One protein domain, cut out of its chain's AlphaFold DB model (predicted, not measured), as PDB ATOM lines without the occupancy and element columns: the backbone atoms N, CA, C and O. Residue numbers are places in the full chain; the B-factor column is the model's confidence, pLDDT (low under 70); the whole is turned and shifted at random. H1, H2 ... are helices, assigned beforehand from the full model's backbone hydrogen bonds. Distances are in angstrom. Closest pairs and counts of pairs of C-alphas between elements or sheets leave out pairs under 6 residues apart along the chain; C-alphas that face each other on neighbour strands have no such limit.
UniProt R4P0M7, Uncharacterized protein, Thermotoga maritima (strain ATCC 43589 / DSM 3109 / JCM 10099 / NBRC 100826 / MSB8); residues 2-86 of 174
ATOM      1  N   ARG A   2      15.835  -2.046 -11.478       84.75
ATOM      2  CA  ARG A   2      14.568  -2.483 -10.845       84.75
ATOM      3  C   ARG A   2      14.747  -3.137  -9.464       84.75
ATOM      4  O   ARG A   2      14.056  -2.760  -8.529       84.75
ATOM      5  N   GLU A   3      15.723  -4.034  -9.317       88.38
ATOM      6  CA  GLU A   3      16.002  -4.708  -8.038       88.38
ATOM      7  C   GLU A   3      16.600  -3.790  -6.956       88.38
ATOM      8  O   GLU A   3      16.351  -3.978  -5.771       88.38
ATOM      9  N   ILE A   4      17.388  -2.779  -7.330       91.75
ATOM     10  CA  ILE A   4      17.969  -1.833  -6.362       91.75
ATOM     11  C   ILE A   4      16.888  -0.851  -5.884       91.75
ATOM     12  O   ILE A   4      16.850  -0.488  -4.709       91.75
ATOM     13  N   LYS A   5      15.974  -0.463  -6.784       91.75
ATOM     14  CA  LYS A   5      14.877   0.480  -6.518       91.75
ATOM     15  C   LYS A   5      13.915  -0.011  -5.435       91.75
ATOM     16  O   LYS A   5      13.479   0.795  -4.621       91.75
ATOM     17  N   THR A   6      13.642  -1.312  -5.359       92.81
ATOM     18  CA  THR A   6      12.736  -1.882  -4.343       92.81
ATOM     19  C   THR A   6      13.355  -1.992  -2.946       92.81
ATOM     20  O   THR A   6      12.626  -2.180  -1.975       92.81
ATOM     21  N   LYS A   7      14.681  -1.860  -2.814       94.88
ATOM     22  CA  LYS A   7      15.389  -1.950  -1.527       94.88
ATOM     23  C   LYS A   7      15.269  -0.658  -0.725       94.88
ATOM     24  O   LYS A   7      15.215   0.430  -1.302       94.88
ATOM     25  N   ARG A   8      15.312  -0.764   0.605       95.62
ATOM     26  CA  ARG A   8      15.411   0.395   1.510       95.62
ATOM     27  C   ARG A   8      16.782   1.061   1.374       95.62
ATOM     28  O   ARG A   8      17.757   0.412   1.005       95.62
ATOM     29  N   LEU A   9      16.888   2.344   1.732       94.88
ATOM     30  CA  LEU A   9      18.142   3.108   1.632       94.88
ATOM     31  C   LEU A   9      19.336   2.397   2.290       94.88
ATOM     32  O   LEU A   9      20.400   2.295   1.692       94.88
ATOM     33  N   GLU A  10      19.155   1.860   3.496       93.69
ATOM     34  CA  GLU A  10      20.226   1.165   4.221       93.69
ATOM     35  C   GLU A  10      20.725  -0.081   3.476       93.69
ATOM     36  O   GLU A  10      21.927  -0.317   3.370       93.69
ATOM     37  N   GLU A  11      19.814  -0.845   2.876       94.88
ATOM     38  CA  GLU A  11      20.165  -2.010   2.065       94.88
ATOM     39  C   GLU A  11      20.905  -1.594   0.791       94.88
ATOM     40  O   GLU A  11      21.886  -2.238   0.415       94.88
ATOM     41  N   ARG A  12      20.489  -0.491   0.151       96.50
ATOM     42  CA  ARG A  12      21.193   0.084  -1.009       96.50
ATOM     43  C   ARG A  12      22.610   0.514  -0.635       96.50
ATOM     44  O   ARG A  12      23.544   0.221  -1.375       96.50
ATOM     45  N   GLN A  13      22.781   1.158   0.519       96.69
ATOM     46  CA  GLN A  13      24.078   1.603   1.036       96.69
ATOM     47  C   GLN A  13      25.010   0.425   1.333       96.69
ATOM     48  O   GLN A  13      26.158   0.422   0.884       96.69
ATOM     49  N   ILE A  14      24.521  -0.611   2.021       96.69
ATOM     50  CA  ILE A  14      25.299  -1.831   2.281       96.69
ATOM     51  C   ILE A  14      25.663  -2.528   0.965       96.69
ATOM     52  O   ILE A  14      26.809  -2.949   0.789       96.69
ATOM     53  N   LEU A  15      24.724  -2.628   0.023       96.69
ATOM     54  CA  LEU A  15      24.963  -3.239  -1.284       96.69
ATOM     55  C   LEU A  15      26.018  -2.469  -2.088       96.69
ATOM     56  O   LEU A  15      26.940  -3.072  -2.638       96.69
ATOM     57  N   PHE A  16      25.925  -1.142  -2.111       97.56
ATOM     58  CA  PHE A  16      26.898  -0.279  -2.769       97.56
ATOM     59  C   PHE A  16      28.295  -0.456  -2.167       97.56
ATOM     60  O   PHE A  16      29.251  -0.725  -2.892       97.56
ATOM     61  N   LEU A  17      28.421  -0.356  -0.840       97.69
ATOM     62  CA  LEU A  17      29.713  -0.434  -0.149       97.69
ATOM     63  C   LEU A  17      30.344  -1.819  -0.271       97.69
ATOM     64  O   LEU A  17      31.526  -1.925  -0.585       97.69
ATOM     65  N   SER A  18      29.562  -2.882  -0.068       97.62
ATOM     66  CA  SER A  18      30.048  -4.256  -0.225       97.62
ATOM     67  C   SER A  18      30.541  -4.521  -1.647       97.62
ATOM     68  O   SER A  18      31.611  -5.107  -1.812       97.62
ATOM     69  N   THR A  19      29.842  -4.010  -2.664       97.38
ATOM     70  CA  THR A  19      30.269  -4.091  -4.071       97.38
ATOM     71  C   THR A  19      31.543  -3.288  -4.309       97.38
ATOM     72  O   THR A  19      32.523  -3.818  -4.830       97.38
ATOM     73  N   TYR A  20      31.585  -2.036  -3.855       97.31
ATOM     74  CA  TYR A  20      32.749  -1.165  -4.001       97.31
ATOM     75  C   TYR A  20      34.007  -1.755  -3.371       97.31
ATOM     76  O   TYR A  20      35.053  -1.827  -4.019       97.31
ATOM     77  N   THR A  21      33.903  -2.228  -2.134       96.69
ATOM     78  CA  THR A  21      34.988  -2.887  -1.405       96.69
ATOM     79  C   THR A  21      35.347  -4.240  -2.026       96.69
ATOM     80  O   THR A  21      36.494  -4.678  -1.919       96.69
ATOM     81  N   ALA A  22      34.421  -4.928  -2.696       95.94
ATOM     82  CA  ALA A  22      34.701  -6.201  -3.350       95.94
ATOM     83  C   ALA A  22      35.480  -6.052  -4.663       95.94
ATOM     84  O   ALA A  22      36.285  -6.931  -4.960       95.94
ATOM     85  N   LEU A  23      35.318  -4.968  -5.419       93.69
ATOM     86  CA  LEU A  23      35.977  -4.809  -6.719       93.69
ATOM     87  C   LEU A  23      37.496  -4.567  -6.610       93.69
ATOM     88  O   LEU A  23      37.993  -3.962  -5.659       93.69
ATOM     89  N   ILE A  24      38.252  -5.082  -7.588       82.75
ATOM     90  CA  ILE A  24      39.708  -4.864  -7.710       82.75
ATOM     91  C   ILE A  24      39.985  -3.594  -8.519       82.75
ATOM     92  O   ILE A  24      40.744  -2.722  -8.071       82.75
ATOM     93  N   ASP A  25      39.356  -3.496  -9.692       82.31
ATOM     94  CA  ASP A  25      39.326  -2.286 -10.503       82.31
ATOM     95  C   ASP A  25      38.005  -1.547 -10.269       82.31
ATOM     96  O   ASP A  25      36.920  -2.116 -10.343       82.31
ATOM     97  N   ARG A  26      38.130  -0.269  -9.928       87.25
ATOM     98  CA  ARG A  26      37.030   0.676  -9.721       87.25
ATOM     99  C   ARG A  26      37.474   2.088 -10.089       87.25
ATOM    100  O   ARG A  26      37.080   3.059  -9.445       87.25
ATOM    101  N   LYS A  27      38.345   2.208 -11.103       84.00
ATOM    102  CA  LYS A  27      39.003   3.463 -11.518       84.00
ATOM    103  C   LYS A  27      38.050   4.659 -11.550       84.00
ATOM    104  O   LYS A  27      38.400   5.707 -11.009       84.00
ATOM    105  N   PHE A  28      36.839   4.507 -12.094       84.81
ATOM    106  CA  PHE A  28      35.884   5.617 -12.183       84.81
ATOM    107  C   PHE A  28      35.465   6.154 -10.807       84.81
ATOM    108  O   PHE A  28      35.540   7.361 -10.574       84.81
ATOM    109  N   LEU A  29      35.074   5.267  -9.888       91.50
ATOM    110  CA  LEU A  29      34.626   5.609  -8.533       91.50
ATOM    111  C   LEU A  29      35.789   5.707  -7.528       91.50
ATOM    112  O   LEU A  29      35.570   5.855  -6.329       91.50
ATOM    113  N   SER A  30      37.042   5.611  -7.980       92.00
ATOM    114  CA  SER A  30      38.214   5.724  -7.100       92.00
ATOM    115  C   SER A  30      38.436   7.154  -6.593       92.00
ATOM    116  O   SER A  30      39.010   7.356  -5.520       92.00
ATOM    117  N   ARG A  31      37.960   8.158  -7.346       93.19
ATOM    118  CA  ARG A  31      38.008   9.570  -6.949       93.19
ATOM    119  C   ARG A  31      36.987   9.831  -5.845       93.19
ATOM    120  O   ARG A  31      35.805   9.545  -6.025       93.19
ATOM    121  N   LYS A  32      37.448  10.444  -4.753       94.56
ATOM    122  CA  LYS A  32      36.643  10.802  -3.576       94.56
ATOM    123  C   LYS A  32      35.315  11.472  -3.948       94.56
ATOM    124  O   LYS A  32      34.271  10.972  -3.558       94.56
ATOM    125  N   GLU A  33      35.346  12.527  -4.762       95.62
ATOM    126  CA  GLU A  33      34.132  13.277  -5.121       95.62
ATOM    127  C   GLU A  33      33.108  12.429  -5.886       95.62
ATOM    128  O   GLU A  33      31.905  12.545  -5.669       95.62
ATOM    129  N   ARG A  34      33.575  11.512  -6.744       95.31
ATOM    130  CA  ARG A  34      32.692  10.600  -7.485       95.31
ATOM    131  C   ARG A  34      32.098   9.535  -6.575       95.31
ATOM    132  O   ARG A  34      30.910   9.257  -6.684       95.31
ATOM    133  N   LEU A  35      32.906   8.970  -5.677       96.75
ATOM    134  CA  LEU A  35      32.435   8.029  -4.664       96.75
ATOM    135  C   LEU A  35      31.383   8.676  -3.758       96.75
ATOM    136  O   LEU A  35      30.314   8.106  -3.564       96.75
ATOM    137  N   LYS A  36      31.678   9.878  -3.249       97.62
ATOM    138  CA  LYS A  36      30.778  10.661  -2.399       97.62
ATOM    139  C   LYS A  36      29.459  10.930  -3.108       97.62
ATOM    140  O   LYS A  36      28.413  10.574  -2.581       97.62
ATOM    141  N   LYS A  37      29.520  11.469  -4.330       97.44
ATOM    142  CA  LYS A  37      28.334  11.743  -5.144       97.44
ATOM    143  C   LYS A  37      27.506  10.481  -5.386       97.44
ATOM    144  O   LYS A  37      26.317  10.492  -5.102       97.44
ATOM    145  N   ALA A  38      28.123   9.390  -5.843       97.44
ATOM    146  CA  ALA A  38      27.420   8.130  -6.084       97.44
ATOM    147  C   ALA A  38      26.738   7.593  -4.817       97.44
ATOM    148  O   ALA A  38      25.602   7.140  -4.879       97.44
ATOM    149  N   TYR A  39      27.418   7.661  -3.670       97.81
ATOM    150  CA  TYR A  39      26.872   7.189  -2.401       97.81
ATOM    151  C   TYR A  39      25.697   8.050  -1.915       97.81
ATOM    152  O   TYR A  39      24.679   7.502  -1.500       97.81
ATOM    153  N   THR A  40      25.809   9.381  -1.991       97.62
ATOM    154  CA  THR A  40      24.726  10.309  -1.623       97.62
ATOM    155  C   THR A  40      23.496  10.111  -2.503       97.62
ATOM    156  O   THR A  40      22.380  10.067  -1.998       97.62
ATOM    157  N   LEU A  41      23.690   9.902  -3.808       97.94
ATOM    158  CA  LEU A  41      22.584   9.692  -4.740       97.94
ATOM    159  C   LEU A  41      21.776   8.412  -4.462       97.94
ATOM    160  O   LEU A  41      20.686   8.284  -4.990       97.94
ATOM    161  N   LEU A  42      22.218   7.480  -3.606       97.12
ATOM    162  CA  LEU A  42      21.412   6.298  -3.247       97.12
ATOM    163  C   LEU A  42      20.062   6.643  -2.579       97.12
ATOM    164  O   LEU A  42      19.163   5.790  -2.545       97.12
ATOM    165  N   GLU A  43      19.936   7.863  -2.047       96.25
ATOM    166  CA  GLU A  43      18.690   8.437  -1.523       96.25
ATOM    167  C   GLU A  43      17.656   8.668  -2.632       96.25
ATOM    168  O   GLU A  43      16.492   8.306  -2.455       96.25
ATOM    169  N   ASP A  44      18.098   9.146  -3.797       96.56
ATOM    170  CA  ASP A  44      17.288   9.311  -5.003       96.56
ATOM    171  C   ASP A  44      17.770   8.369  -6.112       96.56
ATOM    172  O   ASP A  44      18.702   8.643  -6.875       96.56
ATOM    173  N   ILE A  45      17.104   7.219  -6.199       95.38
ATOM    174  CA  ILE A  45      17.538   6.124  -7.061       95.38
ATOM    175  C   ILE A  45      17.499   6.463  -8.555       95.38
ATOM    176  O   ILE A  45      18.261   5.858  -9.309       95.38
ATOM    177  N   GLU A  46      16.655   7.409  -8.978       95.56
ATOM    178  CA  GLU A  46      16.604   7.851 -10.375       95.56
ATOM    179  C   GLU A  46      17.843   8.695 -10.693       95.56
ATOM    180  O   GLU A  46      18.611   8.344 -11.588       95.56
ATOM    181  N   SER A  47      18.155   9.692  -9.858       97.44
ATOM    182  CA  SER A  47      19.396  10.466  -9.998       97.44
ATOM    183  C   SER A  47      20.656   9.596  -9.891       97.44
ATOM    184  O   SER A  47      21.653   9.843 -10.579       97.44
ATOM    185  N   PHE A  48      20.645   8.559  -9.044       97.56
ATOM    186  CA  PHE A  48      21.720   7.563  -9.009       97.56
ATOM    187  C   PHE A  48      21.843   6.817 -10.340       97.56
ATOM    188  O   PHE A  48      22.957   6.664 -10.841       97.56
ATOM    189  N   ALA A  49      20.727   6.362 -10.917       96.19
ATOM    190  CA  ALA A  49      20.720   5.665 -12.199       96.19
ATOM    191  C   ALA A  49      21.325   6.540 -13.303       96.19
ATOM    192  O   ALA A  49      22.264   6.108 -13.977       96.19
ATOM    193  N   ASP A  50      20.870   7.789 -13.403       96.69
ATOM    194  CA  ASP A  50      21.346   8.759 -14.390       96.69
ATOM    195  C   ASP A  50      22.833   9.067 -14.225       96.69
ATOM    196  O   ASP A  50      23.571   9.207 -15.201       96.69
ATOM    197  N   PHE A  51      23.315   9.160 -12.983       96.12
ATOM    198  CA  PHE A  51      24.735   9.359 -12.721       96.12
ATOM    199  C   PHE A  51      25.578   8.161 -13.174       96.12
ATOM    200  O   PHE A  51      26.643   8.351 -13.765       96.12
ATOM    201  N   MET A  52      25.108   6.941 -12.911       95.56
ATOM    202  CA  MET A  52      25.836   5.706 -13.210       95.56
ATOM    203  C   MET A  52      25.740   5.289 -14.686       95.56
ATOM    204  O   MET A  52      26.603   4.549 -15.156       95.56
ATOM    205  N   ALA A  53      24.747   5.781 -15.432       94.75
ATOM    206  CA  ALA A  53      24.582   5.526 -16.864       94.75
ATOM    207  C   ALA A  53      25.585   6.290 -17.754       94.75
ATOM    208  O   ALA A  53      25.754   5.953 -18.922       94.75
ATOM    209  N   LYS A  54      26.282   7.300 -17.217       91.56
ATOM    210  CA  LYS A  54      27.203   8.164 -17.988       91.56
ATOM    211  C   LYS A  54      28.520   7.499 -18.394       91.56
ATOM    212  O   LYS A  54      29.246   8.057 -19.210       91.56
ATOM    213  N   ASP A  55      28.872   6.363 -17.798       89.75
ATOM    214  CA  ASP A  55      30.130   5.657 -18.059       89.75
ATOM    215  C   ASP A  55      29.902   4.140 -17.981       89.75
ATOM    216  O   ASP A  55      29.298   3.634 -17.034       89.75
ATOM    217  N   HIS A  56      30.410   3.390 -18.962       90.56
ATOM    218  CA  HIS A  56      30.236   1.933 -19.013       90.56
ATOM    219  C   HIS A  56      30.753   1.233 -17.744       90.56
ATOM    220  O   HIS A  56      30.146   0.272 -17.277       90.56
ATOM    221  N   ARG A  57      31.809   1.755 -17.102       90.69
ATOM    222  CA  ARG A  57      32.381   1.167 -15.877       90.69
ATOM    223  C   ARG A  57      31.454   1.332 -14.679       90.69
ATOM    224  O   ARG A  57      31.446   0.494 -13.778       90.69
ATOM    225  N   THR A  58      30.679   2.416 -14.624       92.56
ATOM    226  CA  THR A  58      29.655   2.584 -13.584       92.56
ATOM    227  C   THR A  58      28.415   1.755 -13.877       92.56
ATOM    228  O   THR A  58      27.807   1.244 -12.938       92.56
ATOM    229  N   MET A  59      28.087   1.514 -15.145       93.56
ATOM    230  CA  MET A  59      27.047   0.546 -15.499       93.56
ATOM    231  C   MET A  59      27.435  -0.871 -15.056       93.56
ATOM    232  O   MET A  59      26.657  -1.527 -14.365       93.56
ATOM    233  N   GLU A  60      28.663  -1.315 -15.341       93.12
ATOM    234  CA  GLU A  60      29.205  -2.599 -14.865       93.12
ATOM    235  C   GLU A  60      29.224  -2.702 -13.334       93.12
ATOM    236  O   GLU A  60      28.938  -3.760 -12.766       93.12
ATOM    237  N   PHE A  61      29.516  -1.595 -12.643       95.25
ATOM    238  CA  PHE A  61      29.412  -1.529 -11.188       95.25
ATOM    239  C   PHE A  61      27.979  -1.797 -10.714       95.25
ATOM    240  O   PHE A  61      27.778  -2.603  -9.807       95.25
ATOM    241  N   VAL A  62      26.977  -1.160 -11.329       95.38
ATOM    242  CA  VAL A  62      25.558  -1.371 -10.991       95.38
ATOM    243  C   VAL A  62      25.123  -2.805 -11.293       95.38
ATOM    244  O   VAL A  62      24.403  -3.402 -10.492       95.38
ATOM    245  N   VAL A  63      25.591  -3.390 -12.399       94.44
ATOM    246  CA  VAL A  63      25.385  -4.819 -12.687       94.44
ATOM    247  C   VAL A  63      25.986  -5.669 -11.567       94.44
ATOM    248  O   VAL A  63      25.294  -6.515 -11.008       94.44
ATOM    249  N   SER A  64      27.217  -5.370 -11.147       95.31
ATOM    250  CA  SER A  64      27.906  -6.074 -10.056       95.31
ATOM    251  C   SER A  64      27.237  -5.894  -8.689       95.31
ATOM    252  O   SER A  64      27.376  -6.757  -7.821       95.31
ATOM    253  N   MET A  65      26.491  -4.806  -8.466       95.38
ATOM    254  CA  MET A  65      25.675  -4.664  -7.257       95.38
ATOM    255  C   MET A  65      24.591  -5.741  -7.201       95.38
ATOM    256  O   MET A  65      24.382  -6.335  -6.147       95.38
ATOM    257  N   VAL A  66      23.947  -6.022  -8.334       93.62
ATOM    258  CA  VAL A  66      22.861  -7.001  -8.438       93.62
ATOM    259  C   VAL A  66      23.400  -8.427  -8.539       93.62
ATOM    260  O   VAL A  66      23.040  -9.286  -7.741       93.62
ATOM    261  N   LYS A  67      24.282  -8.672  -9.509       93.75
ATOM    262  CA  LYS A  67      24.836  -9.989  -9.811       93.75
ATOM    263  C   LYS A  67      26.240  -9.835 -10.381       93.75
ATOM    264  O   LYS A  67      26.423  -9.527 -11.556       93.75
ATOM    265  N   ALA A  68      27.237 -10.045  -9.537       93.75
ATOM    266  CA  ALA A  68      28.632 -10.045  -9.928       93.75
ATOM    267  C   ALA A  68      29.113 -11.454 -10.305       93.75
ATOM    268  O   ALA A  68      28.453 -12.465 -10.066       93.75
ATOM    269  N   HIS A  69      30.323 -11.519 -10.860       94.31
ATOM    270  CA  HIS A  69      31.045 -12.777 -11.020       94.31
ATOM    271  C   HIS A  69      31.187 -13.498  -9.657       94.31
ATOM    272  O   HIS A  69      31.439 -12.812  -8.659       94.31
ATOM    273  N   PRO A  70      31.121 -14.846  -9.573       95.81
ATOM    274  CA  PRO A  70      31.168 -15.584  -8.301       95.81
ATOM    275  C   PRO A  70      32.334 -15.200  -7.376       95.81
ATOM    276  O   PRO A  70      32.168 -15.060  -6.165       95.81
ATOM    277  N   PHE A  71      33.509 -14.936  -7.953       94.25
ATOM    278  CA  PHE A  71      34.666 -14.422  -7.210       94.25
ATOM    279  C   PHE A  71      34.383 -13.089  -6.490       94.25
ATOM    280  O   PHE A  71      34.808 -12.879  -5.353       94.25
ATOM    281  N   VAL A  72      33.680 -12.169  -7.152       96.06
ATOM    282  CA  VAL A  72      33.295 -10.874  -6.580       96.06
ATOM    283  C   VAL A  72      32.170 -11.058  -5.566       96.06
ATOM    284  O   VAL A  72      32.228 -10.433  -4.512       96.06
ATOM    285  N   GLU A  73      31.213 -11.957  -5.810       96.31
ATOM    286  CA  GLU A  73      30.148 -12.267  -4.843       96.31
ATOM    287  C   GLU A  73      30.696 -12.797  -3.515       96.31
ATOM    288  O   GLU A  73      30.357 -12.272  -2.453       96.31
ATOM    289  N   GLY A  74      31.647 -13.736  -3.548       95.62
ATOM    290  CA  GLY A  74      32.300 -14.212  -2.323       95.62
ATOM    291  C   GLY A  74      32.982 -13.083  -1.536       95.62
ATOM    292  O   GLY A  74      32.966 -13.054  -0.304       95.62
ATOM    293  N   ARG A  75      33.541 -12.093  -2.243       96.44
ATOM    294  CA  ARG A  75      34.131 -10.897  -1.625       96.44
ATOM    295  C   ARG A  75      33.063  -9.951  -1.075       96.44
ATOM    296  O   ARG A  75      33.270  -9.429   0.019       96.44
ATOM    297  N   LYS A  76      31.953  -9.737  -1.791       96.94
ATOM    298  CA  LYS A  76      30.814  -8.920  -1.338       96.94
ATOM    299  C   LYS A  76      30.256  -9.468  -0.034       96.94
ATOM    300  O   LYS A  76      30.137  -8.717   0.930       96.94
ATOM    301  N   GLU A  77      30.010 -10.773   0.030       95.94
ATOM    302  CA  GLU A  77      29.452 -11.420   1.218       95.94
ATOM    303  C   GLU A  77      30.388 -11.328   2.432       95.94
ATOM    304  O   GLU A  77      29.935 -11.016   3.535       95.94
ATOM    305  N   ALA A  78      31.705 -11.475   2.245       96.06
ATOM    306  CA  ALA A  78      32.667 -11.255   3.327       96.06
ATOM    307  C   ALA A  78      32.582  -9.822   3.897       96.06
ATOM    308  O   ALA A  78      32.533  -9.628   5.111       96.06
ATOM    309  N   VAL A  79      32.513  -8.804   3.036       96.62
ATOM    310  CA  VAL A  79      32.412  -7.397   3.472       96.62
ATOM    311  C   VAL A  79      31.060  -7.108   4.106       96.62
ATOM    312  O   VAL A  79      30.985  -6.428   5.127       96.62
ATOM    313  N   LYS A  80      29.984  -7.632   3.519       96.25
ATOM    314  CA  LYS A  80      28.615  -7.456   4.000       96.25
ATOM    315  C   LYS A  80      28.465  -7.956   5.433       96.25
ATOM    316  O   LYS A  80      27.859  -7.255   6.236       96.25
ATOM    317  N   ARG A  81      29.105  -9.078   5.797       92.94
ATOM    318  CA  ARG A  81      29.185  -9.542   7.198       92.94
ATOM    319  C   ARG A  81      29.818  -8.510   8.129       92.94
ATOM    320  O   ARG A  81      29.385  -8.383   9.267       92.94
ATOM    321  N   ALA A  82      30.819  -7.757   7.672       94.00
ATOM    322  CA  ALA A  82      31.409  -6.674   8.458       94.00
ATOM    323  C   ALA A  82      30.446  -5.487   8.596       94.00
ATOM    324  O   ALA A  82      30.159  -5.047   9.708       94.00
ATOM    325  N   LEU A  83      29.922  -4.995   7.472       95.81
ATOM    326  CA  LEU A  83      29.070  -3.803   7.431       95.81
ATOM    327  C   LEU A  83      27.748  -4.011   8.178       95.81
ATOM    328  O   LEU A  83      27.358  -3.153   8.961       95.81
ATOM    329  N   ALA A  84      27.105  -5.171   8.018       92.62
ATOM    330  CA  ALA A  84      25.822  -5.485   8.651       92.62
ATOM    331  C   ALA A  84      25.898  -5.596  10.186       92.62
ATOM    332  O   ALA A  84      24.880  -5.502  10.865       92.62
ATOM    333  N   ARG A  85      27.095  -5.779  10.763       93.38
ATOM    334  CA  ARG A  85      27.287  -5.741  12.226       93.38
ATOM    335  C   ARG A  85      27.333  -4.321  12.778       93.38
ATOM    336  O   ARG A  85      27.134  -4.120  13.980       93.38
ATOM    337  N   MET A  86      27.646  -3.342  11.936       95.31
ATOM    338  CA  MET A  86      27.710  -1.950  12.348       95.31
ATOM    339  C   MET A  86      26.284  -1.429  12.529       95.31
ATOM    340  O   MET A  86      25.485  -1.443  11.602       95.31
TER     341      MET A  86
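This is residues 2 to 86 of the 174 residues of an uncharacterized protein of Thermotoga maritima (strain ATCC 43589 / DSM 3109 / JCM 10099 / NBRC 100826 / MSB8) (UniProt R4P0M7). A compact, rounded group of helices has H2 running through its middle, with H4 packed on one side, H7 crossing it on the opposite side and H6 crossing it on a third side. H5 folds back from H4 as a hairpin, and short H1 and H3 lie toward opposite ends of the group. The printed part has 85 residues with seven named helices, H1 to H7, and no named strand; the class is all helix. The radius of gyration of the C-alphas is 11.9 A, and the spans are 29 by 26 by 24 A.

H1, residues 2 to 5, is close to but not clearly touching H2, residues 9 to 22, with C-alphas of Ile 4 and Arg 12 closest at 6.5 A. H3, residues 27 to 30, only just touches H6, residues 56 to 66, with 3 pairs of C-alphas within 8 A, closest at Phe 28 and Arg 57, 6.8 A. H4, residues 32 to 43, touches H2 with residues 39 to 43 alone, closest at the C-alphas of Leu 9 and Glu 43, 6.2 A; they run opposite ways at a shallow tilt of 32 degrees, only just short of steep. H4 and H5, residues 45 to 52, form a helical hairpin at 27 degrees, with C-alphas of Leu 41 and Phe 48 closest at 4.8 A. H6 touches H2 at a steep tilt of 65 degrees, closest at the C-alphas of Thr 19 and Met 65, 5.6 A. H7, residues 70 to 83, touches H2 at a steep tilt of 55 degrees, closest at the C-alphas of Ser 18 and Lys 76, 4.9 A. H4 and H7 are apart. Every O i to N i+4 pair is within hydrogen-bond range in H2, H5 and H6, against 6 of 8 in H4 and 9 of 10 in H7; H1 and H3 are too short for such a pair.

H1 begins at C-alpha 2, (14.568, -2.483, -10.845). H2 spans 19.6 A, H4 18.2 A, H6 15.7 A and H7 19.8 A, ending at C-alpha 83, (29.070, -3.803, 7.431).

The C-alphas farthest apart, of Lys 54 and Arg 85, are 33.3 A apart. The printed part has no cut, the six links between helices are tight, and no printed residue is under 70 in pLDDT.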